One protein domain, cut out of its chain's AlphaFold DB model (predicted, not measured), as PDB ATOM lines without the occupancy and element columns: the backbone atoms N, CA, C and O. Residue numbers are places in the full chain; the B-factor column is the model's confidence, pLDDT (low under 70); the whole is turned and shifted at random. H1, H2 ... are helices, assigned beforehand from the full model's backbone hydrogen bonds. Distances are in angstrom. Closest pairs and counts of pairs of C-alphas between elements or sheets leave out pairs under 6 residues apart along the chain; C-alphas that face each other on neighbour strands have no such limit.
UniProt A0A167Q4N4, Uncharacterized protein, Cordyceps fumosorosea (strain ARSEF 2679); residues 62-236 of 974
ATOM      1  N   ARG A  62      32.136  43.551  10.709       50.91
ATOM      2  CA  ARG A  62      31.971  44.185  12.018       50.91
ATOM      3  C   ARG A  62      32.848  43.382  12.968       50.91
ATOM      4  O   ARG A  62      32.758  42.147  12.971       50.91
ATOM      5  N   GLU A  63      33.736  44.056  13.698       54.47
ATOM      6  CA  GLU A  63      34.464  43.411  14.782       54.47
ATOM      7  C   GLU A  63      33.426  42.683  15.631       54.47
ATOM      8  O   GLU A  63      32.471  43.287  16.117       54.47
ATOM      9  N   ARG A  64      33.520  41.351  15.670       66.69
ATOM     10  CA  ARG A  64      32.484  40.530  16.296       66.69
ATOM     11  C   ARG A  64      32.475  40.856  17.776       66.69
ATOM     12  O   ARG A  64      33.454  40.549  18.462       66.69
ATOM     13  N   THR A  65      31.379  41.430  18.253       83.94
ATOM     14  CA  THR A  65      31.256  41.804  19.659       83.94
ATOM     15  C   THR A  65      31.160  40.548  20.528       83.94
ATOM     16  O   THR A  65      30.911  39.434  20.044       83.94
ATOM     17  N   GLU A  66      31.428  40.668  21.830       85.94
ATOM     18  CA  GLU A  66      31.356  39.509  22.733       85.94
ATOM     19  C   GLU A  66      29.923  38.945  22.821       85.94
ATOM     20  O   GLU A  66      29.742  37.730  22.947       85.94
ATOM     21  N   LEU A  67      28.901  39.795  22.648       89.38
ATOM     22  CA  LEU A  67      27.507  39.366  22.548       89.38
ATOM     23  C   LEU A  67      27.257  38.516  21.294       89.38
ATOM     24  O   LEU A  67      26.606  37.474  21.388       89.38
ATOM     25  N   ASP A  68      27.820  38.880  20.138       89.00
ATOM     26  CA  ASP A  68      27.701  38.078  18.911       89.00
ATOM     27  C   ASP A  68      28.280  36.669  19.085       89.00
ATOM     28  O   ASP A  68      27.732  35.682  18.574       89.00
ATOM     29  N   LYS A  69      29.391  36.546  19.824       89.56
ATOM     30  CA  LYS A  69      29.984  35.241  20.156       89.56
ATOM     31  C   LYS A  69      29.045  34.423  21.043       89.56
ATOM     32  O   LYS A  69      28.849  33.236  20.773       89.56
ATOM     33  N   LEU A  70      28.427  35.055  22.043       91.12
ATOM     34  CA  LEU A  70      27.445  34.418  22.925       91.12
ATOM     35  C   LEU A  70      26.210  33.943  22.151       91.12
ATOM     36  O   LEU A  70      25.826  32.778  22.264       91.12
ATOM     37  N   LEU A  71      25.616  34.801  21.321       92.19
ATOM     38  CA  LEU A  71      24.420  34.461  20.547       92.19
ATOM     39  C   LEU A  71      24.688  33.322  19.558       92.19
ATOM     40  O   LEU A  71      23.872  32.407  19.444       92.19
ATOM     41  N   ARG A  72      25.853  33.302  18.899       89.81
ATOM     42  CA  ARG A  72      26.256  32.170  18.046       89.81
ATOM     43  C   ARG A  72      26.433  30.878  18.837       89.81
ATOM     44  O   ARG A  72      26.056  29.818  18.338       89.81
ATOM     45  N   ALA A  73      27.002  30.944  20.041       87.38
ATOM     46  CA  ALA A  73      27.143  29.774  20.905       87.38
ATOM     47  C   ALA A  73      25.768  29.210  21.308       87.38
ATOM     48  O   ALA A  73      25.553  28.000  21.215       87.38
ATOM     49  N   VAL A  74      24.814  30.087  21.647       89.12
ATOM     50  CA  VAL A  74      23.415  29.718  21.930       89.12
ATOM     51  C   VAL A  74      22.737  29.101  20.704       89.12
ATOM     52  O   VAL A  74      22.155  28.023  20.808       89.12
ATOM     53  N   GLN A  75      22.876  29.707  19.521       90.31
ATOM     54  CA  GLN A  75      22.313  29.180  18.267       90.31
ATOM     55  C   GLN A  75      22.853  27.787  17.918       90.31
ATOM     56  O   GLN A  75      22.099  26.917  17.483       90.31
ATOM     57  N   LYS A  76      24.152  27.555  18.140       87.19
ATOM     58  CA  LYS A  76      24.795  26.247  17.938       87.19
ATOM     59  C   LYS A  76      24.498  25.243  19.055       87.19
ATOM     60  O   LYS A  76      24.906  24.090  18.931       87.19
ATOM     61  N   LYS A  77      23.819  25.665  20.130       83.81
ATOM     62  CA  LYS A  77      23.623  24.892  21.367       83.81
ATOM     63  C   LYS A  77      24.947  24.352  21.924       83.81
ATOM     64  O   LYS A  77      24.993  23.257  22.481       83.81
ATOM     65  N   ASP A  78      26.027  25.117  21.753       80.62
ATOM     66  CA  ASP A  78      27.348  24.758  22.265       80.62
ATOM     67  C   ASP A  78      27.484  25.253  23.706       80.62
ATOM     68  O   ASP A  78      27.980  26.348  23.990       80.62
ATOM     69  N   SER A  79      27.011  24.414  24.620       76.31
ATOM     70  CA  SER A  79      27.000  24.638  26.064       76.31
ATOM     71  C   SER A  79      28.404  25.001  26.594       76.31
ATOM     72  O   SER A  79      28.571  25.967  27.351       76.31
ATOM     73  N   SER A  80      29.453  24.377  26.043       73.31
ATOM     74  CA  SER A  80      30.852  24.619  26.416       73.31
ATOM     75  C   SER A  80      31.370  26.024  26.076       73.31
ATOM     76  O   SER A  80      32.366  26.480  26.651       73.31
ATOM     77  N   GLN A  81      30.728  26.718  25.130       80.69
ATOM     78  CA  GLN A  81      31.072  28.085  24.729       80.69
ATOM     79  C   GLN A  81      30.161  29.130  25.364       80.69
ATOM     80  O   GLN A  81      30.650  30.215  25.686       80.69
ATOM     81  N   ILE A  82      28.888  28.796  25.598       87.75
ATOM     82  CA  ILE A  82      27.889  29.713  26.165       87.75
ATOM     83  C   ILE A  82      28.395  30.329  27.473       87.75
ATOM     84  O   ILE A  82      28.391  31.549  27.615       87.75
ATOM     85  N   LEU A  83      28.907  29.512  28.397       86.12
ATOM     86  CA  LEU A  83      29.406  30.005  29.684       86.12
ATOM     87  C   LEU A  83      30.581  30.983  29.529       86.12
ATOM     88  O   LEU A  83      30.636  31.999  30.217       86.12
ATOM     89  N   VAL A  84      31.539  30.667  28.655       86.06
ATOM     90  CA  VAL A  84      32.750  31.484  28.477       86.06
ATOM     91  C   VAL A  84      32.398  32.820  27.833       86.06
ATOM     92  O   VAL A  84      32.805  33.859  28.348       86.06
ATOM     93  N   ALA A  85      31.604  32.786  26.760       90.44
ATOM     94  CA  ALA A  85      31.154  33.986  26.065       90.44
ATOM     95  C   ALA A  85      30.266  34.859  26.967       90.44
ATOM     96  O   ALA A  85      30.406  36.077  26.972       90.44
ATOM     97  N   PHE A  86      29.411  34.242  27.794       92.44
ATOM     98  CA  PHE A  86      28.600  34.970  28.768       92.44
ATOM     99  C   PHE A  86      29.472  35.705  29.783       92.44
ATOM    100  O   PHE A  86      29.287  36.901  29.973       92.44
ATOM    101  N   ILE A  87      30.451  35.025  30.393       90.81
ATOM    102  CA  ILE A  87      31.350  35.657  31.369       90.81
ATOM    103  C   ILE A  87      32.093  36.835  30.725       90.81
ATOM    104  O   ILE A  87      32.059  37.929  31.280       90.81
ATOM    105  N   GLN A  88      32.679  36.640  29.538       91.62
ATOM    106  CA  GLN A  88      33.407  37.689  28.809       91.62
ATOM    107  C   GLN A  88      32.534  38.913  28.520       91.62
ATOM    108  O   GLN A  88      32.948  40.041  28.782       91.62
ATOM    109  N   TRP A  89      31.308  38.697  28.044       93.56
ATOM    110  CA  TRP A  89      30.353  39.777  27.803       93.56
ATOM    111  C   TRP A  89      29.938  40.483  29.102       93.56
ATOM    112  O   TRP A  89      29.952  41.711  29.179       93.56
ATOM    113  N   THR A  90      29.641  39.734  30.170       93.19
ATOM    114  CA  THR A  90      29.266  40.340  31.456       93.19
ATOM    115  C   THR A  90      30.414  41.055  32.168       93.19
ATOM    116  O   THR A  90      30.156  41.999  32.913       93.19
ATOM    117  N   ASP A  91      31.668  40.675  31.913       92.88
ATOM    118  CA  ASP A  91      32.844  41.393  32.416       92.88
ATOM    119  C   ASP A  91      32.968  42.785  31.767       92.88
ATOM    120  O   ASP A  91      33.387  43.734  32.432       92.88
ATOM    121  N   LEU A  92      32.570  42.935  30.495       91.94
ATOM    122  CA  LEU A  92      32.472  44.245  29.833       91.94
ATOM    123  C   LEU A  92      31.334  45.084  30.425       91.94
ATOM    124  O   LEU A  92      31.541  46.250  30.763       91.94
ATOM    125  N   LEU A  93      30.167  44.470  30.650       90.44
ATOM    126  CA  LEU A  93      29.041  45.127  31.325       90.44
ATOM    127  C   LEU A  93      29.415  45.601  32.737       90.44
ATOM    128  O   LEU A  93      29.066  46.710  33.132       90.44
ATOM    129  N   ALA A  94      30.162  44.797  33.497       90.12
ATOM    130  CA  ALA A  94      30.612  45.158  34.841       90.12
ATOM    131  C   ALA A  94      31.572  46.360  34.835       90.12
ATOM    132  O   ALA A  94      31.559  47.172  35.763       90.12
ATOM    133  N   LYS A  95      32.367  46.512  33.770       91.75
ATOM    134  CA  LYS A  95      33.227  47.683  33.533       91.75
ATOM    135  C   LYS A  95      32.463  48.909  33.015       91.75
ATOM    136  O   LYS A  95      33.090  49.945  32.835       91.75
ATOM    137  N   HIS A  96      31.143  48.808  32.837       86.62
ATOM    138  CA  HIS A  96      30.282  49.858  32.284       86.62
ATOM    139  C   HIS A  96      30.726  50.304  30.884       86.62
ATOM    140  O   HIS A  96      30.673  51.490  30.557       86.62
ATOM    141  N   ASP A  97      31.174  49.352  30.058       89.69
ATOM    142  CA  ASP A  97      31.479  49.630  28.658       89.69
ATOM    143  C   ASP A  97      30.209  50.115  27.924       89.69
ATOM    144  O   ASP A  97      29.194  49.407  27.940       89.69
ATOM    145  N   PRO A  98      30.221  51.312  27.310       85.94
ATOM    146  CA  PRO A  98      29.016  51.914  26.745       85.94
ATOM    147  C   PRO A  98      28.441  51.091  25.586       85.94
ATOM    148  O   PRO A  98      27.220  50.983  25.482       85.94
ATOM    149  N   GLY A  99      29.297  50.456  24.775       86.50
ATOM    150  CA  GLY A  99      28.866  49.606  23.666       86.50
ATOM    151  C   GLY A  99      28.132  48.360  24.159       86.50
ATOM    152  O   GLY A  99      27.014  48.086  23.728       86.50
ATOM    153  N   ALA A 100      28.703  47.649  25.135       87.12
ATOM    154  CA  ALA A 100      28.063  46.466  25.715       87.12
ATOM    155  C   ALA A 100      26.735  46.793  26.432       87.12
ATOM    156  O   ALA A 100      25.791  45.997  26.390       87.12
ATOM    157  N   VAL A 101      26.644  47.952  27.099       88.25
ATOM    158  CA  VAL A 101      25.407  48.402  27.763       88.25
ATOM    159  C   VAL A 101      24.317  48.710  26.737       88.25
ATOM    160  O   VAL A 101      23.182  48.266  26.916       88.25
ATOM    161  N   GLU A 102      24.646  49.418  25.656       87.44
ATOM    162  CA  GLU A 102      23.700  49.705  24.573       87.44
ATOM    163  C   GLU A 102      23.187  48.412  23.918       87.44
ATOM    164  O   GLU A 102      21.976  48.231  23.769       87.44
ATOM    165  N   GLU A 103      24.084  47.462  23.639       88.81
ATOM    166  CA  GLU A 103      23.731  46.131  23.131       88.81
ATOM    167  C   GLU A 103      22.747  45.390  24.051       88.81
ATOM    168  O   GLU A 103      21.753  44.821  23.588       88.81
ATOM    169  N   LEU A 104      22.991  45.401  25.368       88.44
ATOM    170  CA  LEU A 104      22.106  44.761  26.342       88.44
ATOM    171  C   LEU A 104      20.710  45.396  26.352       88.44
ATOM    172  O   LEU A 104      19.721  44.674  26.509       88.44
ATOM    173  N   LEU A 105      20.621  46.721  26.214       86.44
ATOM    174  CA  LEU A 105      19.350  47.450  26.220       86.44
ATOM    175  C   LEU A 105      18.547  47.232  24.931       86.44
ATOM    176  O   LEU A 105      17.319  47.170  24.988       86.44
ATOM    177  N   GLN A 106      19.220  47.048  23.792       87.88
ATOM    178  CA  GLN A 106      18.582  46.750  22.503       87.88
ATOM    179  C   GLN A 106      18.195  45.267  22.343       87.88
ATOM    180  O   GLN A 106      17.357  44.926  21.506       87.88
ATOM    181  N   LEU A 107      18.775  44.362  23.142       89.06
ATOM    182  CA  LEU A 107      18.531  42.923  23.033       89.06
ATOM    183  C   LEU A 107      17.065  42.564  23.373       89.06
ATOM    184  O   LEU A 107      16.622  42.849  24.491       89.06
ATOM    185  N   PRO A 108      16.316  41.848  22.508       89.75
ATOM    186  CA  PRO A 108      14.934  41.456  22.789       89.75
ATOM    187  C   PRO A 108      14.788  40.590  24.050       89.75
ATOM    188  O   PRO A 108      15.596  39.694  24.300       89.75
ATOM    189  N   ALA A 109      13.715  40.809  24.820       86.81
ATOM    190  CA  ALA A 109      13.387  40.018  26.015       86.81
ATOM    191  C   ALA A 109      13.390  38.488  25.795       86.81
ATOM    192  O   ALA A 109      14.038  37.802  26.583       86.81
ATOM    193  N   PRO A 110      12.765  37.920  24.737       89.81
ATOM    194  CA  PRO A 110      12.785  36.469  24.537       89.81
ATOM    195  C   PRO A 110      14.196  35.929  24.278       89.81
ATOM    196  O   PRO A 110      14.537  34.859  24.775       89.81
ATOM    197  N   THR A 111      15.035  36.676  23.554       91.19
ATOM    198  CA  THR A 111      16.427  36.289  23.291       91.19
ATOM    199  C   THR A 111      17.230  36.243  24.584       91.19
ATOM    200  O   THR A 111      17.961  35.281  24.817       91.19
ATOM    201  N   LEU A 112      17.058  37.240  25.457       90.94
ATOM    202  CA  LEU A 112      17.684  37.218  26.774       90.94
ATOM    203  C   LEU A 112      17.193  36.026  27.605       90.94
ATOM    204  O   LEU A 112      18.015  35.311  28.169       90.94
ATOM    205  N   SER A 113      15.883  35.774  27.659       91.44
ATOM    206  CA  SER A 113      15.340  34.630  28.400       91.44
ATOM    207  C   SER A 113      15.906  33.292  27.910       91.44
ATOM    208  O   SER A 113      16.172  32.413  28.727       91.44
ATOM    209  N   GLU A 114      16.141  33.125  26.605       91.00
ATOM    210  CA  GLU A 114      16.814  31.935  26.058       91.00
ATOM    211  C   GLU A 114      18.278  31.827  26.504       91.00
ATOM    212  O   GLU A 114      18.717  30.751  26.916       91.00
ATOM    213  N   VAL A 115      19.022  32.941  26.498       91.56
ATOM    214  CA  VAL A 115      20.391  32.988  27.045       91.56
ATOM    215  C   VAL A 115      20.388  32.561  28.515       91.56
ATOM    216  O   VAL A 115      21.188  31.714  28.911       91.56
ATOM    217  N   LEU A 116      19.460  33.089  29.319       91.88
ATOM    218  CA  LEU A 116      19.334  32.751  30.737       91.88
ATOM    219  C   LEU A 116      18.985  31.273  30.949       91.88
ATOM    220  O   LEU A 116      19.615  30.617  31.775       91.88
ATOM    221  N   ARG A 117      18.046  30.714  30.175       91.12
ATOM    222  CA  ARG A 117      17.694  29.281  30.233       91.12
ATOM    223  C   ARG A 117      18.887  28.378  29.932       91.12
ATOM    224  O   ARG A 117      19.051  27.360  30.598       91.12
ATOM    225  N   CYS A 118      19.740  28.764  28.983       89.88
ATOM    226  CA  CYS A 118      20.967  28.026  28.672       89.88
ATOM    227  C   CYS A 118      21.992  28.039  29.821       89.88
ATOM    228  O   CYS A 118      22.857  27.168  29.876       89.88
ATOM    229  N   LEU A 119      21.902  29.014  30.730       89.44
ATOM    230  CA  LEU A 119      22.766  29.156  31.906       89.44
ATOM    231  C   LEU A 119      22.148  28.556  33.178       89.44
ATOM    232  O   LEU A 119      22.766  28.639  34.246       89.44
ATOM    233  N   ASP A 120      20.952  27.959  33.094       90.44
ATOM    234  CA  ASP A 120      20.309  27.327  34.243       90.44
ATOM    235  C   ASP A 120      21.221  26.216  34.795       90.44
ATOM    236  O   ASP A 120      21.621  25.306  34.059       90.44
ATOM    237  N   PRO A 121      21.568  26.257  36.093       89.56
ATOM    238  CA  PRO A 121      22.538  25.340  36.667       89.56
ATOM    239  C   PRO A 121      22.066  23.878  36.711       89.56
ATOM    240  O   PRO A 121      22.904  23.009  36.939       89.56
ATOM    241  N   PHE A 122      20.774  23.594  36.493       87.38
ATOM    242  CA  PHE A 122      20.252  22.226  36.348       87.38
ATOM    243  C   PHE A 122      20.218  21.728  34.896       87.38
ATOM    244  O   PHE A 122      19.996  20.539  34.671       87.38
ATOM    245  N   HIS A 123      20.427  22.608  33.912       80.00
ATOM    246  CA  HIS A 123      20.414  22.262  32.487       80.00
ATOM    247  C   HIS A 123      21.791  22.417  31.810       80.00
ATOM    248  O   HIS A 123      22.043  21.779  30.788       80.00
ATOM    249  N   ALA A 124      22.705  23.204  32.385       68.69
ATOM    250  CA  ALA A 124      24.050  23.441  31.857       68.69
ATOM    251  C   ALA A 124      25.070  22.350  32.283       68.69
ATOM    252  O   ALA A 124      25.689  22.438  33.351       68.69
ATOM    253  N   SER A 125      25.292  21.342  31.423       61.72
ATOM    254  CA  SER A 125      26.107  20.135  31.716       61.72
ATOM    255  C   SER A 125      27.613  20.220  31.365       61.72
ATOM    256  O   SER A 125      28.285  19.205  31.141       61.72
ATOM    257  N   ASP A 126      28.204  21.419  31.340       67.25
ATOM    258  CA  ASP A 126      29.608  21.601  30.905       67.25
ATOM    259  C   ASP A 126      30.668  21.542  32.007       67.25
ATOM    260  O   ASP A 126      31.812  21.936  31.784       67.25
ATOM    261  N   ASP A 127      30.324  21.081  33.210       75.38
ATOM    262  CA  ASP A 127      31.295  20.978  34.307       75.38
ATOM    263  C   ASP A 127      31.776  19.541  34.492       75.38
ATOM    264  O   ASP A 127      30.997  18.599  34.614       75.38
ATOM    265  N   ALA A 128      33.097  19.380  34.524       80.06
ATOM    266  CA  ALA A 128      33.741  18.096  34.741       80.06
ATOM    267  C   ALA A 128      33.495  17.525  36.147       80.06
ATOM    268  O   ALA A 128      33.587  16.316  36.340       80.06
ATOM    269  N   ALA A 129      33.172  18.388  37.114       79.94
ATOM    270  CA  ALA A 129      32.865  18.015  38.491       79.94
ATOM    271  C   ALA A 129      31.358  18.068  38.819       79.94
ATOM    272  O   ALA A 129      30.971  18.077  39.990       79.94
ATOM    273  N   GLU A 130      30.497  18.111  37.803       78.88
ATOM    274  CA  GLU A 130      29.046  18.138  37.975       78.88
ATOM    275  C   GLU A 130      28.536  16.929  38.780       78.88
ATOM    276  O   GLU A 130      28.887  15.784  38.504       78.88
ATOM    277  N   GLY A 131      27.703  17.182  39.794       80.06
ATOM    278  CA  GLY A 131      27.106  16.125  40.622       80.06
ATOM    279  C   GLY A 131      28.048  15.490  41.651       80.06
ATOM    280  O   GLY A 131      27.613  14.651  42.441       80.06
ATOM    281  N   ILE A 132      29.328  15.873  41.678       83.94
ATOM    282  CA  ILE A 132      30.330  15.255  42.550       83.94
ATOM    283  C   ILE A 132      30.490  16.078  43.828       83.94
ATOM    284  O   ILE A 132      30.817  17.262  43.803       83.94
ATOM    285  N   LYS A 133      30.365  15.418  44.985       87.88
ATOM    286  CA  LYS A 133      30.795  15.995  46.264       87.88
ATOM    287  C   LYS A 133      32.320  16.073  46.310       87.88
ATOM    288  O   LYS A 133      32.944  15.092  46.710       87.88
ATOM    289  N   ILE A 134      32.913  17.212  45.979       89.06
ATOM    290  CA  ILE A 134      34.332  17.466  46.265       89.06
ATOM    291  C   ILE A 134      34.456  17.708  47.773       89.06
ATOM    292  O   ILE A 134      33.648  18.425  48.351       89.06
ATOM    293  N   SER A 135      35.421  17.078  48.438       87.75
ATOM    294  CA  SER A 135      35.774  17.313  49.844       87.75
ATOM    295  C   SER A 135      37.022  18.190  49.967       87.75
ATOM    296  O   SER A 135      37.845  18.238  49.059       87.75
ATOM    297  N   ALA A 136      37.216  18.841  51.121       85.31
ATOM    298  CA  ALA A 136      38.396  19.687  51.353       85.31
ATOM    299  C   ALA A 136      39.718  18.918  51.188       85.31
ATOM    300  O   ALA A 136      40.737  19.487  50.817       85.31
ATOM    301  N   GLY A 137      39.693  17.610  51.451       85.25
ATOM    302  CA  GLY A 137      40.803  16.720  51.150       85.25
ATOM    303  C   GLY A 137      40.994  16.525  49.645       85.25
ATOM    304  O   GLY A 137      42.068  16.799  49.128       85.25
ATOM    305  N   GLU A 138      39.954  16.129  48.914       88.19
ATOM    306  CA  GLU A 138      40.038  15.948  47.452       88.19
ATOM    307  C   GLU A 138      40.525  17.224  46.749       88.19
ATOM    308  O   GLU A 138      41.427  17.150  45.919       88.19
ATOM    309  N   ALA A 139      40.030  18.399  47.150       87.88
ATOM    310  CA  ALA A 139      40.462  19.683  46.594       87.88
ATOM    311  C   ALA A 139      41.947  20.015  46.854       87.88
ATOM    312  O   ALA A 139      42.556  20.797  46.125       87.88
ATOM    313  N   GLN A 140      42.549  19.441  47.899       84.94
ATOM    314  CA  GLN A 140      43.958  19.654  48.238       84.94
ATOM    315  C   GLN A 140      44.898  18.691  47.515       84.94
ATOM    316  O   GLN A 140      46.010  19.086  47.171       84.94
ATOM    317  N   TYR A 141      44.471  17.445  47.309       85.06
ATOM    318  CA  TYR A 141      45.328  16.371  46.795       85.06
ATOM    319  C   TYR A 141      45.058  16.010  45.328       85.06
ATOM    320  O   TYR A 141      45.843  15.274  44.743       85.06
ATOM    321  N   THR A 142      43.981  16.516  44.720       87.00
ATOM    322  CA  THR A 142      43.600  16.195  43.334       87.00
ATOM    323  C   THR A 142      43.360  17.457  42.506       87.00
ATOM    324  O   THR A 142      43.101  18.537  43.043       87.00
ATOM    325  N   ALA A 143      43.379  17.317  41.177       83.00
ATOM    326  CA  ALA A 143      43.109  18.416  40.249       83.00
ATOM    327  C   ALA A 143      41.674  18.972  40.357       83.00
ATOM    328  O   ALA A 143      41.407  20.073  39.879       83.00
ATOM    329  N   THR A 144      40.751  18.266  41.027       84.38
ATOM    330  CA  THR A 144      39.373  18.742  41.239       84.38
ATOM    331  C   THR A 144      39.296  20.015  42.087       84.38
ATOM    332  O   THR A 144      38.331  20.769  41.980       84.38
ATOM    333  N   GLY A 145      40.350  20.329  42.850       83.38
ATOM    334  CA  GLY A 145      40.460  21.586  43.593       83.38
ATOM    335  C   GLY A 145      40.394  22.848  42.730       83.38
ATOM    336  O   GLY A 145      40.073  23.906  43.254       83.38
ATOM    337  N   GLN A 146      40.643  22.756  41.419       85.38
ATOM    338  CA  GLN A 146      40.536  23.897  40.501       85.38
ATOM    339  C   GLN A 146      39.090  24.351  40.242       85.38
ATOM    340  O   GLN A 146      38.873  25.474  39.793       85.38
ATOM    341  N   PHE A 147      38.104  23.476  40.477       85.88
ATOM    342  CA  PHE A 147      36.694  23.777  40.207       85.88
ATOM    343  C   PHE A 147      36.042  24.569  41.340       85.88
ATOM    344  O   PHE A 147      35.062  25.282  41.107       85.88
ATOM    345  N   VAL A 148      36.592  24.471  42.550       88.75
ATOM    346  CA  VAL A 148      36.046  25.084  43.760       88.75
ATOM    347  C   VAL A 148      36.890  26.260  44.228       88.75
ATOM    348  O   VAL A 148      38.109  26.289  44.079       88.75
ATOM    349  N   ASP A 149      36.231  27.250  44.817       86.88
ATOM    350  CA  ASP A 149      36.900  28.360  45.477       86.88
ATOM    351  C   ASP A 149      37.387  27.985  46.892       86.88
ATOM    352  O   ASP A 149      37.248  26.856  47.373       86.88
ATOM    353  N   ARG A 150      37.946  28.967  47.608       82.12
ATOM    354  CA  ARG A 150      38.433  28.801  48.992       82.12
ATOM    355  C   ARG A 150      37.349  28.381  49.998       82.12
ATOM    356  O   ARG A 150      37.684  27.972  51.110       82.12
ATOM    357  N   HIS A 151      36.073  28.512  49.644       82.25
ATOM    358  CA  HIS A 151      34.915  28.154  50.463       82.25
ATOM    359  C   HIS A 151      34.291  26.827  50.030       82.25
ATOM    360  O   HIS A 151      33.303  26.396  50.629       82.25
ATOM    361  N   GLY A 152      34.866  26.153  49.030       85.62
ATOM    362  CA  GLY A 152      34.361  24.896  48.490       85.62
ATOM    363  C   GLY A 152      33.107  25.074  47.632       85.62
ATOM    364  O   GLY A 152      32.296  24.151  47.581       85.62
ATOM    365  N   VAL A 153      32.903  26.261  47.048       88.25
ATOM    366  CA  VAL A 153      31.809  26.562  46.112       88.25
ATOM    367  C   VAL A 153      32.352  26.526  44.691       88.25
ATOM    368  O   VAL A 153      33.426  27.066  44.431       88.25
ATOM    369  N   HIS A 154      31.625  25.915  43.755       87.56
ATOM    370  CA  HIS A 154      32.053  25.876  42.359       87.56
ATOM    371  C   HIS A 154      32.175  27.295  41.782       87.56
ATOM    372  O   HIS A 154      31.196  28.045  41.688       87.56
ATOM    373  N   GLY A 155      33.381  27.654  41.332       86.00
ATOM    374  CA  GLY A 155      33.695  29.001  40.849       86.00
ATOM    375  C   GLY A 155      32.887  29.415  39.614       86.00
ATOM    376  O   GLY A 155      32.694  30.607  39.374       86.00
ATOM    377  N   ARG A 156      32.364  28.447  38.841       86.62
ATOM    378  CA  ARG A 156      31.474  28.715  37.697       86.62
ATOM    379  C   ARG A 156      30.181  29.407  38.130       86.62
ATOM    380  O   ARG A 156      29.839  30.439  37.567       86.62
ATOM    381  N   HIS A 157      29.505  28.890  39.159       88.94
ATOM    382  CA  HIS A 157      28.195  29.396  39.577       88.94
ATOM    383  C   HIS A 157      28.315  30.807  40.142       88.94
ATOM    384  O   HIS A 157      27.457  31.645  39.891       88.94
ATOM    385  N   ARG A 158      29.433  31.100  40.814       88.56
ATOM    386  CA  ARG A 158      29.742  32.444  41.304       88.56
ATOM    387  C   ARG A 158      29.940  33.456  40.182       88.56
ATOM    388  O   ARG A 158      29.399  34.552  40.262       88.56
ATOM    389  N   ARG A 159      30.690  33.090  39.137       89.69
ATOM    390  CA  ARG A 159      30.902  33.968  37.976       89.69
ATOM    391  C   ARG A 159      29.604  34.216  37.210       89.69
ATOM    392  O   ARG A 159      29.320  35.358  36.876       89.69
ATOM    393  N   VAL A 160      28.787  33.177  37.014       91.81
ATOM    394  CA  VAL A 160      27.460  33.322  36.390       91.81
ATOM    395  C   VAL A 160      26.565  34.233  37.226       91.81
ATOM    396  O   VAL A 160      25.988  35.164  36.678       91.81
ATOM    397  N   LEU A 161      26.487  34.022  38.544       93.31
ATOM    398  CA  LEU A 161      25.686  34.867  39.430       93.31
ATOM    399  C   LEU A 161      26.120  36.337  39.371       93.31
ATOM    400  O   LEU A 161      25.266  37.210  39.247       93.31
ATOM    401  N   ALA A 162      27.426  36.613  39.421       91.69
ATOM    402  CA  ALA A 162      27.948  37.976  39.335       91.69
ATOM    403  C   ALA A 162      27.564  38.651  38.004       91.69
ATOM    404  O   ALA A 162      27.118  39.801  37.997       91.69
ATOM    405  N   GLY A 163      27.666  37.918  36.890       92.88
ATOM    406  CA  GLY A 163      27.211  38.390  35.584       92.88
ATOM    407  C   GLY A 163      25.704  38.667  35.551       92.88
ATOM    408  O   GLY A 163      25.281  39.715  35.066       92.88
ATOM    409  N   LEU A 164      24.891  37.784  36.140       93.69
ATOM    410  CA  LEU A 164      23.437  37.954  36.231       93.69
ATOM    411  C   LEU A 164      23.025  39.146  37.090       93.69
ATOM    412  O   LEU A 164      22.127  39.883  36.697       93.69
ATOM    413  N   GLN A 165      23.675  39.369  38.230       92.62
ATOM    414  CA  GLN A 165      23.404  40.532  39.079       92.62
ATOM    415  C   GLN A 165      23.688  41.840  38.336       92.62
ATOM    416  O   GLN A 165      22.881  42.766  38.401       92.62
ATOM    417  N   THR A 166      24.800  41.908  37.600       91.44
ATOM    418  CA  THR A 166      25.137  43.064  36.756       91.44
ATOM    419  C   THR A 166      24.094  43.264  35.658       91.44
ATOM    420  O   THR A 166      23.563  44.363  35.510       91.44
ATOM    421  N   LEU A 167      23.734  42.192  34.947       91.88
ATOM    422  CA  LEU A 167      22.739  42.226  33.878       91.88
ATOM    423  C   LEU A 167      21.372  42.698  34.389       91.88
ATOM    424  O   LEU A 167      20.778  43.609  33.816       91.88
ATOM    425  N   PHE A 168      20.884  42.111  35.484       91.19
ATOM    426  CA  PHE A 168      19.584  42.447  36.066       91.19
ATOM    427  C   PHE A 168      19.563  43.889  36.573       91.19
ATOM    428  O   PHE A 168      18.568  44.576  36.367       91.19
ATOM    429  N   ARG A 169      20.656  44.372  37.177       88.50
ATOM    430  CA  ARG A 169      20.762  45.760  37.649       88.50
ATOM    431  C   ARG A 169      20.657  46.769  36.505       88.50
ATOM    432  O   ARG A 169      19.969  47.770  36.660       88.50
ATOM    433  N   ILE A 170      21.323  46.507  35.377       87.94
ATOM    434  CA  ILE A 170      21.297  47.399  34.207       87.94
ATOM    435  C   ILE A 170      19.938  47.330  33.504       87.94
ATOM    436  O   ILE A 170      19.419  48.348  33.061       87.94
ATOM    437  N   ARG A 171      19.347  46.136  33.399       85.44
ATOM    438  CA  ARG A 171      18.145  45.919  32.587       85.44
ATOM    439  C   ARG A 171      16.837  46.265  33.296       85.44
ATOM    440  O   ARG A 171      15.918  46.757  32.646       85.44
ATOM    441  N   ALA A 172      16.764  46.064  34.615       73.38
ATOM    442  CA  ALA A 172      15.554  46.310  35.405       73.38
ATOM    443  C   ALA A 172      15.098  47.782  35.408       73.38
ATOM    444  O   ALA A 172      13.944  48.054  35.715       73.38
ATOM    445  N   SER A 173      15.965  48.733  35.048       69.38
ATOM    446  CA  SER A 173      15.613  50.156  34.978       69.38
ATOM    447  C   SER A 173      14.850  50.553  33.708       69.38
ATOM    448  O   SER A 173      14.205  51.599  33.709       69.38
ATOM    449  N   LEU A 174      14.920  49.760  32.627       69.06
ATOM    450  CA  LEU A 174      14.489  50.191  31.286       69.06
ATOM    451  C   LEU A 174      13.642  49.163  30.518       69.06
ATOM    452  O   LEU A 174      12.819  49.559  29.695       69.06
ATOM    453  N   THR A 175      13.804  47.855  30.759       69.56
ATOM    454  CA  THR A 175      13.020  46.802  30.081       69.56
ATOM    455  C   THR A 175      12.538  45.727  31.059       69.56
ATOM    456  O   THR A 175      13.322  45.246  31.879       69.56
ATOM    457  N   PRO A 176      11.267  45.285  30.973       72.06
ATOM    458  CA  PRO A 176      10.713  44.337  31.932       72.06
ATOM    459  C   PRO A 176      11.319  42.936  31.758       72.06
ATOM    460  O   PRO A 176      11.307  42.363  30.666       72.06
ATOM    461  N   LEU A 177      11.824  42.380  32.861       86.50
ATOM    462  CA  LEU A 177      12.221  40.975  32.986       86.50
ATOM    463  C   LEU A 177      10.985  40.098  33.224       86.50
ATOM    464  O   LEU A 177       9.986  40.552  33.784       86.50
ATOM    465  N   THR A 178      11.039  38.828  32.826       89.25
ATOM    466  CA  THR A 178       9.931  37.886  33.039       89.25
ATOM    467  C   THR A 178      10.070  37.140  34.367       89.25
ATOM    468  O   THR A 178      11.158  37.009  34.925       89.25
ATOM    469  N   LEU A 179       8.969  36.570  34.873       90.12
ATOM    470  CA  LEU A 179       9.009  35.730  36.077       90.12
ATOM    471  C   LEU A 179       9.951  34.523  35.912       90.12
ATOM    472  O   LEU A 179      10.653  34.165  36.855       90.12
ATOM    473  N   ALA A 180       9.999  33.925  34.718       91.00
ATOM    474  CA  ALA A 180      10.878  32.794  34.425       91.00
ATOM    475  C   ALA A 180      12.367  33.174  34.522       91.00
ATOM    476  O   ALA A 180      13.174  32.355  34.962       91.00
ATOM    477  N   ASP A 181      12.722  34.416  34.180       92.62
ATOM    478  CA  ASP A 181      14.093  34.919  34.319       92.62
ATOM    479  C   ASP A 181      14.490  34.998  35.800       92.62
ATOM    480  O   ASP A 181      15.581  34.569  36.176       92.62
ATOM    481  N   TYR A 182      13.578  35.460  36.666       92.88
ATOM    482  CA  TYR A 182      13.791  35.452  38.119       92.88
ATOM    483  C   TYR A 182      13.858  34.037  38.704       92.88
ATOM    484  O   TYR A 182      14.631  33.809  39.632       92.88
ATOM    485  N   GLU A 183      13.092  33.074  38.178       93.88
ATOM    486  CA  GLU A 183      13.208  31.667  38.590       93.88
ATOM    487  C   GLU A 183      14.625  31.135  38.335       93.88
ATOM    488  O   GLU A 183      15.245  30.584  39.247       93.88
ATOM    489  N   VAL A 184      15.176  31.356  37.134       94.25
ATOM    490  CA  VAL A 184      16.557  30.964  36.801       94.25
ATOM    491  C   VAL A 184      17.566  31.717  37.673       94.25
ATOM    492  O   VAL A 184      18.488  31.109  38.221       94.25
ATOM    493  N   ALA A 185      17.371  33.024  37.881       93.94
ATOM    494  CA  ALA A 185      18.233  33.828  38.746       93.94
ATOM    495  C   ALA A 185      18.263  33.288  40.191       93.94
ATOM    496  O   ALA A 185      19.335  33.133  40.773       93.94
ATOM    497  N   MET A 186      17.119  32.887  40.753       94.44
ATOM    498  CA  MET A 186      17.072  32.243  42.072       94.44
ATOM    499  C   MET A 186      17.780  30.881  42.083       94.44
ATOM    500  O   MET A 186      18.512  30.592  43.034       94.44
ATOM    501  N   ARG A 187      17.649  30.067  41.023       95.00
ATOM    502  CA  ARG A 187      18.381  28.791  40.925       95.00
ATOM    503  C   ARG A 187      19.894  28.996  40.869       95.00
ATOM    504  O   ARG A 187      20.630  28.278  41.547       95.00
ATOM    505  N   THR A 188      20.362  29.981  40.102       93.75
ATOM    506  CA  THR A 188      21.794  30.328  40.016       93.75
ATOM    507  C   THR A 188      22.329  30.873  41.340       93.75
ATOM    508  O   THR A 188      23.405  30.457  41.769       93.75
ATOM    509  N   ALA A 189      21.548  31.703  42.039       92.56
ATOM    510  CA  ALA A 189      21.867  32.182  43.382       92.56
ATOM    511  C   ALA A 189      22.004  31.022  44.385       92.56
ATOM    512  O   ALA A 189      22.986  30.950  45.125       92.56
ATOM    513  N   GLY A 190      21.078  30.056  44.346       91.00
ATOM    514  CA  GLY A 190      21.165  28.824  45.134       91.00
ATOM    515  C   GLY A 190      22.427  28.008  44.825       91.00
ATOM    516  O   GLY A 190      23.138  27.598  45.743       91.00
ATOM    517  N   ALA A 191      22.759  27.813  43.542       91.69
ATOM    518  CA  ALA A 191      23.951  27.068  43.115       91.69
ATOM    519  C   ALA A 191      25.275  27.758  43.500       91.69
ATOM    520  O   ALA A 191      26.283  27.084  43.720       91.69
ATOM    521  N   ALA A 192      25.266  29.088  43.608       89.75
ATOM    522  CA  ALA A 192      26.388  29.898  44.078       89.75
ATOM    523  C   ALA A 192      26.444  30.052  45.611       89.75
ATOM    524  O   ALA A 192      27.394  30.650  46.116       89.75
ATOM    525  N   ILE A 193      25.471  29.496  46.351       86.88
ATOM    526  CA  ILE A 193      25.362  29.614  47.815       86.88
ATOM    527  C   ILE A 193      25.227  31.088  48.250       86.88
ATOM    528  O   ILE A 193      25.780  31.512  49.262       86.88
ATOM    529  N   ASP A 194      24.464  31.877  47.490       84.62
ATOM    530  CA  ASP A 194      24.158  33.272  47.815       84.62
ATOM    531  C   ASP A 194      22.648  33.459  48.014       84.62
ATOM    532  O   ASP A 194      21.877  33.762  47.102       84.62
ATOM    533  N   PHE A 195      22.196  33.272  49.252       78.88
ATOM    534  CA  PHE A 195      20.791  33.478  49.610       78.88
ATOM    535  C   PHE A 195      20.428  34.972  49.706       78.88
ATOM    536  O   PHE A 195      19.240  35.300  49.661       78.88
ATOM    537  N   HIS A 196      21.405  35.883  49.841       79.88
ATOM    538  CA  HIS A 196      21.141  37.322  49.781       79.88
ATOM    539  C   HIS A 196      20.718  37.705  48.370       79.88
ATOM    540  O   HIS A 196      19.691  38.363  48.221       79.88
ATOM    541  N   ALA A 197      21.437  37.214  47.359       87.62
ATOM    542  CA  ALA A 197      21.051  37.361  45.963       87.62
ATOM    543  C   ALA A 197      19.685  36.712  45.689       87.62
ATOM    544  O   ALA A 197      18.826  37.334  45.075       87.62
ATOM    545  N   ALA A 198      19.420  35.509  46.220       88.88
ATOM    546  CA  ALA A 198      18.101  34.878  46.079       88.88
ATOM    547  C   ALA A 198      16.968  35.734  46.684       88.88
ATOM    548  O   ALA A 198      15.891  35.855  46.098       88.88
ATOM    549  N   ARG A 199      17.208  36.358  47.846       85.31
ATOM    550  CA  ARG A 199      16.263  37.286  48.487       85.31
ATOM    551  C   ARG A 199      16.099  38.583  47.696       85.31
ATOM    552  O   ARG A 199      14.979  39.070  47.605       85.31
ATOM    553  N   GLU A 200      17.183  39.131  47.163       87.56
ATOM    554  CA  GLU A 200      17.164  40.319  46.306       87.56
ATOM    555  C   GLU A 200      16.321  40.054  45.057       87.56
ATOM    556  O   GLU A 200      15.332  40.744  44.836       87.56
ATOM    557  N   PHE A 201      16.593  38.969  44.325       91.69
ATOM    558  CA  PHE A 201      15.784  38.569  43.172       91.69
ATOM    559  C   PHE A 201      14.308  38.375  43.533       91.69
ATOM    560  O   PHE A 201      13.435  38.832  42.800       91.69
ATOM    561  N   TRP A 202      14.015  37.765  44.685       89.38
ATOM    562  CA  TRP A 202      12.641  37.614  45.158       89.38
ATOM    563  C   TRP A 202      11.945  38.954  45.431       89.38
ATOM    564  O   TRP A 202      10.784  39.131  45.042       89.38
ATOM    565  N   SER A 203      12.624  39.895  46.094       87.44
ATOM    566  CA  SER A 203      12.111  41.249  46.341       87.44
ATOM    567  C   SER A 203      11.887  42.008  45.035       87.44
ATOM    568  O   SER A 203      10.809  42.574  44.848       87.44
ATOM    569  N   ASN A 204      12.830  41.908  44.095       89.06
ATOM    570  CA  ASN A 204      12.776  42.594  42.808       89.06
ATOM    571  C   ASN A 204      11.544  42.184  41.983       89.06
ATOM    572  O   ASN A 204      11.010  43.010  41.252       89.06
ATOM    573  N   ILE A 205      11.021  40.958  42.130       88.62
ATOM    574  CA  ILE A 205       9.744  40.560  41.501       88.62
ATOM    575  C   ILE A 205       8.607  41.509  41.917       88.62
ATOM    576  O   ILE A 205       7.771  41.873  41.095       88.62
ATOM    577  N   ALA A 206       8.549  41.903  43.193       85.38
ATOM    578  CA  ALA A 206       7.514  42.818  43.669       85.38
ATOM    579  C   ALA A 206       7.784  44.264  43.240       85.38
ATOM    580  O   ALA A 206       6.857  44.934  42.795       85.38
ATOM    581  N   GLU A 207       9.039  44.711  43.314       85.75
ATOM    582  CA  GLU A 207       9.448  46.063  42.896       85.75
ATOM    583  C   GLU A 207       9.174  46.315  41.405       85.75
ATOM    584  O   GLU A 207       8.774  47.411  41.030       85.75
ATOM    585  N   ASN A 208       9.272  45.277  40.570       84.31
ATOM    586  CA  ASN A 208       8.953  45.334  39.140       84.31
ATOM    587  C   ASN A 208       7.464  45.067  38.824       84.31
ATOM    588  O   ASN A 208       7.112  44.776  37.683       84.31
ATOM    589  N   GLY A 209       6.570  45.109  39.819       83.38
ATOM    590  CA  GLY A 209       5.121  44.965  39.612       83.38
ATOM    591  C   GLY A 209       4.641  43.544  39.273       83.38
ATOM    592  O   GLY A 209       3.475  43.343  38.929       83.38
ATOM    593  N   LEU A 210       5.501  42.528  39.404       84.31
ATOM    594  CA  LEU A 210       5.184  41.127  39.093       84.31
ATOM    595  C   LEU A 210       4.672  40.327  40.304       84.31
ATOM    596  O   LEU A 210       4.486  39.114  40.219       84.31
ATOM    597  N   GLN A 211       4.410  40.982  41.441       83.25
ATOM    598  CA  GLN A 211       4.012  40.316  42.689       83.25
ATOM    599  C   GLN A 211       2.766  39.430  42.538       83.25
ATOM    600  O   GLN A 211       2.739  38.318  43.059       83.25
ATOM    601  N   GLN A 212       1.751  39.922  41.828       80.50
ATOM    602  CA  GLN A 212       0.482  39.222  41.585       80.50
ATOM    603  C   GLN A 212       0.619  37.983  40.690       80.50
ATOM    604  O   GLN A 212      -0.256  37.124  40.695       80.50
ATOM    605  N   TRP A 213       1.729  37.876  39.957       79.56
ATOM    606  CA  TRP A 213       2.027  36.762  39.060       79.56
ATOM    607  C   TRP A 213       2.892  35.685  39.720       79.56
ATOM    608  O   TRP A 213       3.248  34.708  39.067       79.56
ATOM    609  N   ARG A 214       3.250  35.832  41.006       85.81
ATOM    610  CA  ARG A 214       4.018  34.817  41.738       85.81
ATOM    611  C   ARG A 214       3.248  33.497  41.773       85.81
ATOM    612  O   ARG A 214       2.186  33.398  42.377       85.81
ATOM    613  N   THR A 215       3.826  32.476  41.154       86.81
ATOM    614  CA  THR A 215       3.277  31.118  41.116       86.81
ATOM    615  C   THR A 215       3.790  30.273  42.285       86.81
ATOM    616  O   THR A 215       4.810  30.591  42.909       86.81
ATOM    617  N   THR A 216       3.137  29.132  42.540       86.25
ATOM    618  CA  THR A 216       3.648  28.094  43.455       86.25
ATOM    619  C   THR A 216       5.062  27.653  43.072       86.25
ATOM    620  O   THR A 216       5.897  27.434  43.946       86.25
ATOM    621  N   LYS A 217       5.366  27.601  41.768       89.12
ATOM    622  CA  LYS A 217       6.698  27.271  41.249       89.12
ATOM    623  C   LYS A 217       7.744  28.307  41.659       89.12
ATOM    624  O   LYS A 217       8.746  27.933  42.260       89.12
ATOM    625  N   ALA A 218       7.493  29.595  41.418       89.00
ATOM    626  CA  ALA A 218       8.414  30.664  41.812       89.00
ATOM    627  C   ALA A 218       8.670  30.662  43.328       89.00
ATOM    628  O   ALA A 218       9.807  30.822  43.775       89.00
ATOM    629  N   TRP A 219       7.622  30.421  44.122       87.06
ATOM    630  CA  TRP A 219       7.747  30.270  45.571       87.06
ATOM    631  C   TRP A 219       8.609  29.064  45.953       87.06
ATOM    632  O   TRP A 219       9.472  29.167  46.824       87.06
ATOM    633  N   ASN A 220       8.399  27.925  45.294       90.25
ATOM    634  CA  ASN A 220       9.174  26.717  45.532       90.25
ATOM    635  C   ASN A 220      10.661  26.933  45.212       90.25
ATOM    636  O   ASN A 220      11.501  26.606  46.044       90.25
ATOM    637  N   GLU A 221      10.999  27.562  44.083       92.81
ATOM    638  CA  GLU A 221      12.393  27.886  43.726       92.81
ATOM    639  C   GLU A 221      13.054  28.821  44.742       92.81
ATOM    640  O   GLU A 221      14.189  28.585  45.163       92.81
ATOM    641  N   PHE A 222      12.323  29.839  45.207       89.56
ATOM    642  CA  PHE A 222      12.801  30.712  46.275       89.56
ATOM    643  C   PHE A 222      13.109  29.922  47.550       89.56
ATOM    644  O   PHE A 222      14.190  30.067  48.121       89.56
ATOM    645  N   LEU A 223      12.191  29.056  47.990       87.12
ATOM    646  CA  LEU A 223      12.406  28.224  49.173       87.12
ATOM    647  C   LEU A 223      13.582  27.268  48.994       87.12
ATOM    648  O   LEU A 223      14.381  27.116  49.922       87.12
ATOM    649  N   LYS A 224      13.710  26.655  47.814       91.06
ATOM    650  CA  LYS A 224      14.814  25.749  47.517       91.06
ATOM    651  C   LYS A 224      16.150  26.471  47.664       91.06
ATOM    652  O   LYS A 224      17.001  25.998  48.421       91.06
ATOM    653  N   ALA A 225      16.303  27.628  47.016       89.56
ATOM    654  CA  ALA A 225      17.525  28.431  47.056       89.56
ATOM    655  C   ALA A 225      17.815  28.979  48.463       89.56
ATOM    656  O   ALA A 225      18.928  28.841  48.969       89.56
ATOM    657  N   PHE A 226      16.804  29.538  49.132       83.19
ATOM    658  CA  PHE A 226      16.961  30.184  50.436       83.19
ATOM    659  C   PHE A 226      17.266  29.190  51.569       83.19
ATOM    660  O   PHE A 226      18.043  29.499  52.471       83.19
ATOM    661  N   PHE A 227      16.687  27.982  51.530       82.50
ATOM    662  CA  PHE A 227      16.891  26.944  52.552       82.50
ATOM    663  C   PHE A 227      17.853  25.824  52.135       82.50
ATOM    664  O   PHE A 227      18.028  24.868  52.895       82.50
ATOM    665  N   MET A 228      18.484  25.913  50.959       87.19
ATOM    666  CA  MET A 228      19.406  24.893  50.440       87.19
ATOM    667  C   MET A 228      18.804  23.481  50.511       87.19
ATOM    668  O   MET A 228      19.336  22.563  51.156       87.19
ATOM    669  N   THR A 229      17.619  23.318  49.928       89.88
ATOM    670  CA  THR A 229      16.920  22.023  49.944       89.88
ATOM    671  C   THR A 229      17.428  21.079  48.859       89.88
ATOM    672  O   THR A 229      17.300  19.865  49.018       89.88
ATOM    673  N   GLU A 230      18.025  21.622  47.795       92.12
ATOM    674  CA  GLU A 230      18.584  20.846  46.689       92.12
ATOM    675  C   GLU A 230      20.061  20.495  46.909       92.12
ATOM    676  O   GLU A 230      20.816  21.346  47.394       92.12
ATOM    677  N   PRO A 231      20.511  19.286  46.508       92.00
ATOM    678  CA  PRO A 231      21.906  18.855  46.616       92.00
ATOM    679  C   PRO A 231      22.927  19.834  46.054       92.00
ATOM    680  O   PRO A 231      23.953  20.100  46.687       92.00
ATOM    681  N   LEU A 232      22.610  20.428  44.906       91.19
ATOM    682  CA  LEU A 232      23.453  21.421  44.256       91.19
ATOM    683  C   LEU A 232      23.702  22.647  45.150       91.19
ATOM    684  O   LEU A 232      24.817  23.157  45.217       91.19
ATOM    685  N   TYR A 233      22.700  23.082  45.916       90.25
ATOM    686  CA  TYR A 233      22.773  24.303  46.729       90.25
ATOM    687  C   TYR A 233      23.584  24.139  48.012       90.25
ATOM    688  O   TYR A 233      23.921  25.117  48.670       90.25
ATOM    689  N   TYR A 234      23.948  22.908  48.366       88.25
ATOM    690  CA  TYR A 234      24.947  22.627  49.397       88.25
ATOM    691  C   TYR A 234      26.172  21.890  48.837       88.25
ATOM    692  O   TYR A 234      26.928  21.283  49.597       88.25
ATOM    693  N   GLN A 235      26.391  21.968  47.516       88.94
ATOM    694  CA  GLN A 235      27.537  21.390  46.796       88.94
ATOM    695  C   GLN A 235      27.718  19.894  47.091       88.94
ATOM    696  O   GLN A 235      28.833  19.400  47.257       88.94
ATOM    697  N   PHE A 236      26.598  19.183  47.256       90.38
ATOM    698  CA  PHE A 236      26.545  17.771  47.633       90.38
ATOM    699  C   PHE A 236      27.225  17.447  48.987       90.38
ATOM    700  O   PHE A 236      27.349  16.279  49.364       90.38
TER     701      PHE A 236
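AT A GLANCE: This is residues 62 to 236 of the 974 residues of an uncharacterized protein of Cordyceps fumosorosea (strain ARSEF 2679) (UniProt A0A167Q4N4). The model is a layered stack of helices: the hairpin of H1 and H2 at one end, H4 and H7 next to it, and a three-helix bundle of H8, H9 and H10 at the other end, with H8 facing H4 and H7. H3 packs on one end of H2 and of H7, while the small corner of H5 and H6 lies off to one side, apart from the other helices. The printed part has 175 residues with eleven named helices, H1 to H11 in chain order, and no named strand: all helix. It is compact, with a radius of gyration of the C-alphas of 16.3 A and spans of 47 by 43 by 27 A.

IN THESE COORDINATES: H1 is residues 66 to 75, beginning at C-alpha 66 (31.356, 39.509, 22.733). H2, residues 79 to 94, is 22.6 A long; H3 is residues 98 to 106 and H4 residues 109 to 118. H5, residues 136 to 141, precedes H6, residues 143 to 146. H7, residues 155 to 171, is the longest at 24.4 A. H8, residues 179 to 191, measures 18.7 A and H9, residues 195 to 207, 18.2 A. H10 is residues 216 to 227; H11, residues 231 to 234, ends at C-alpha 234 (24.947, 22.627, 49.397).

HOW THE PARTS SIT: Closest pairs here are of C-alphas. H1 and H2 form a hairpin at a shallow tilt of 27 degrees, closest at Leu 70 and Ala 85, 4.9 A. H2 touches H7 at a steep tilt of 51 degrees, closest at Thr 90 and Gly 163, 5.0 A. With residues 167 to 171 alone, H7 touches H3, closest at Leu 105 and Arg 171, 6.7 A. H8, the hub, touches five helices, among them H4 at Ser 113 and Asp 181, 6.1 A, and H11 at Ala 191 and Tyr 233, 4.7 A. H7 and H8 form a hairpin, closest at His 157 and Ala 191, 6.0 A. H8, H9 and H10 make an up-and-down bundle, each running against the one before; H8 and H9 are closest at Met 186 and Ala 198, 4.9 A. H5 and H6 touch only at the corner, at Ala 139 and Gly 145, 3.6 A. Every O i to N i+4 pair is within hydrogen-bond range in H1, H3, H4, H5, H7, H8 and H10, against 10 of 12 in H2 and 8 of 9 in H9; H6 and H11 are too short for such a pair.

THE WHOLE: The C-alphas farthest apart, of Tyr 141 and Gln 212, are 50.6 A apart. The printed part has no cut. The link from H4 to H5, residues 119 to 135, is long. Mean pLDDT of the printed part is 86.5; residues 62 to 64, 124 to 126 and 173 to 175 are under 70.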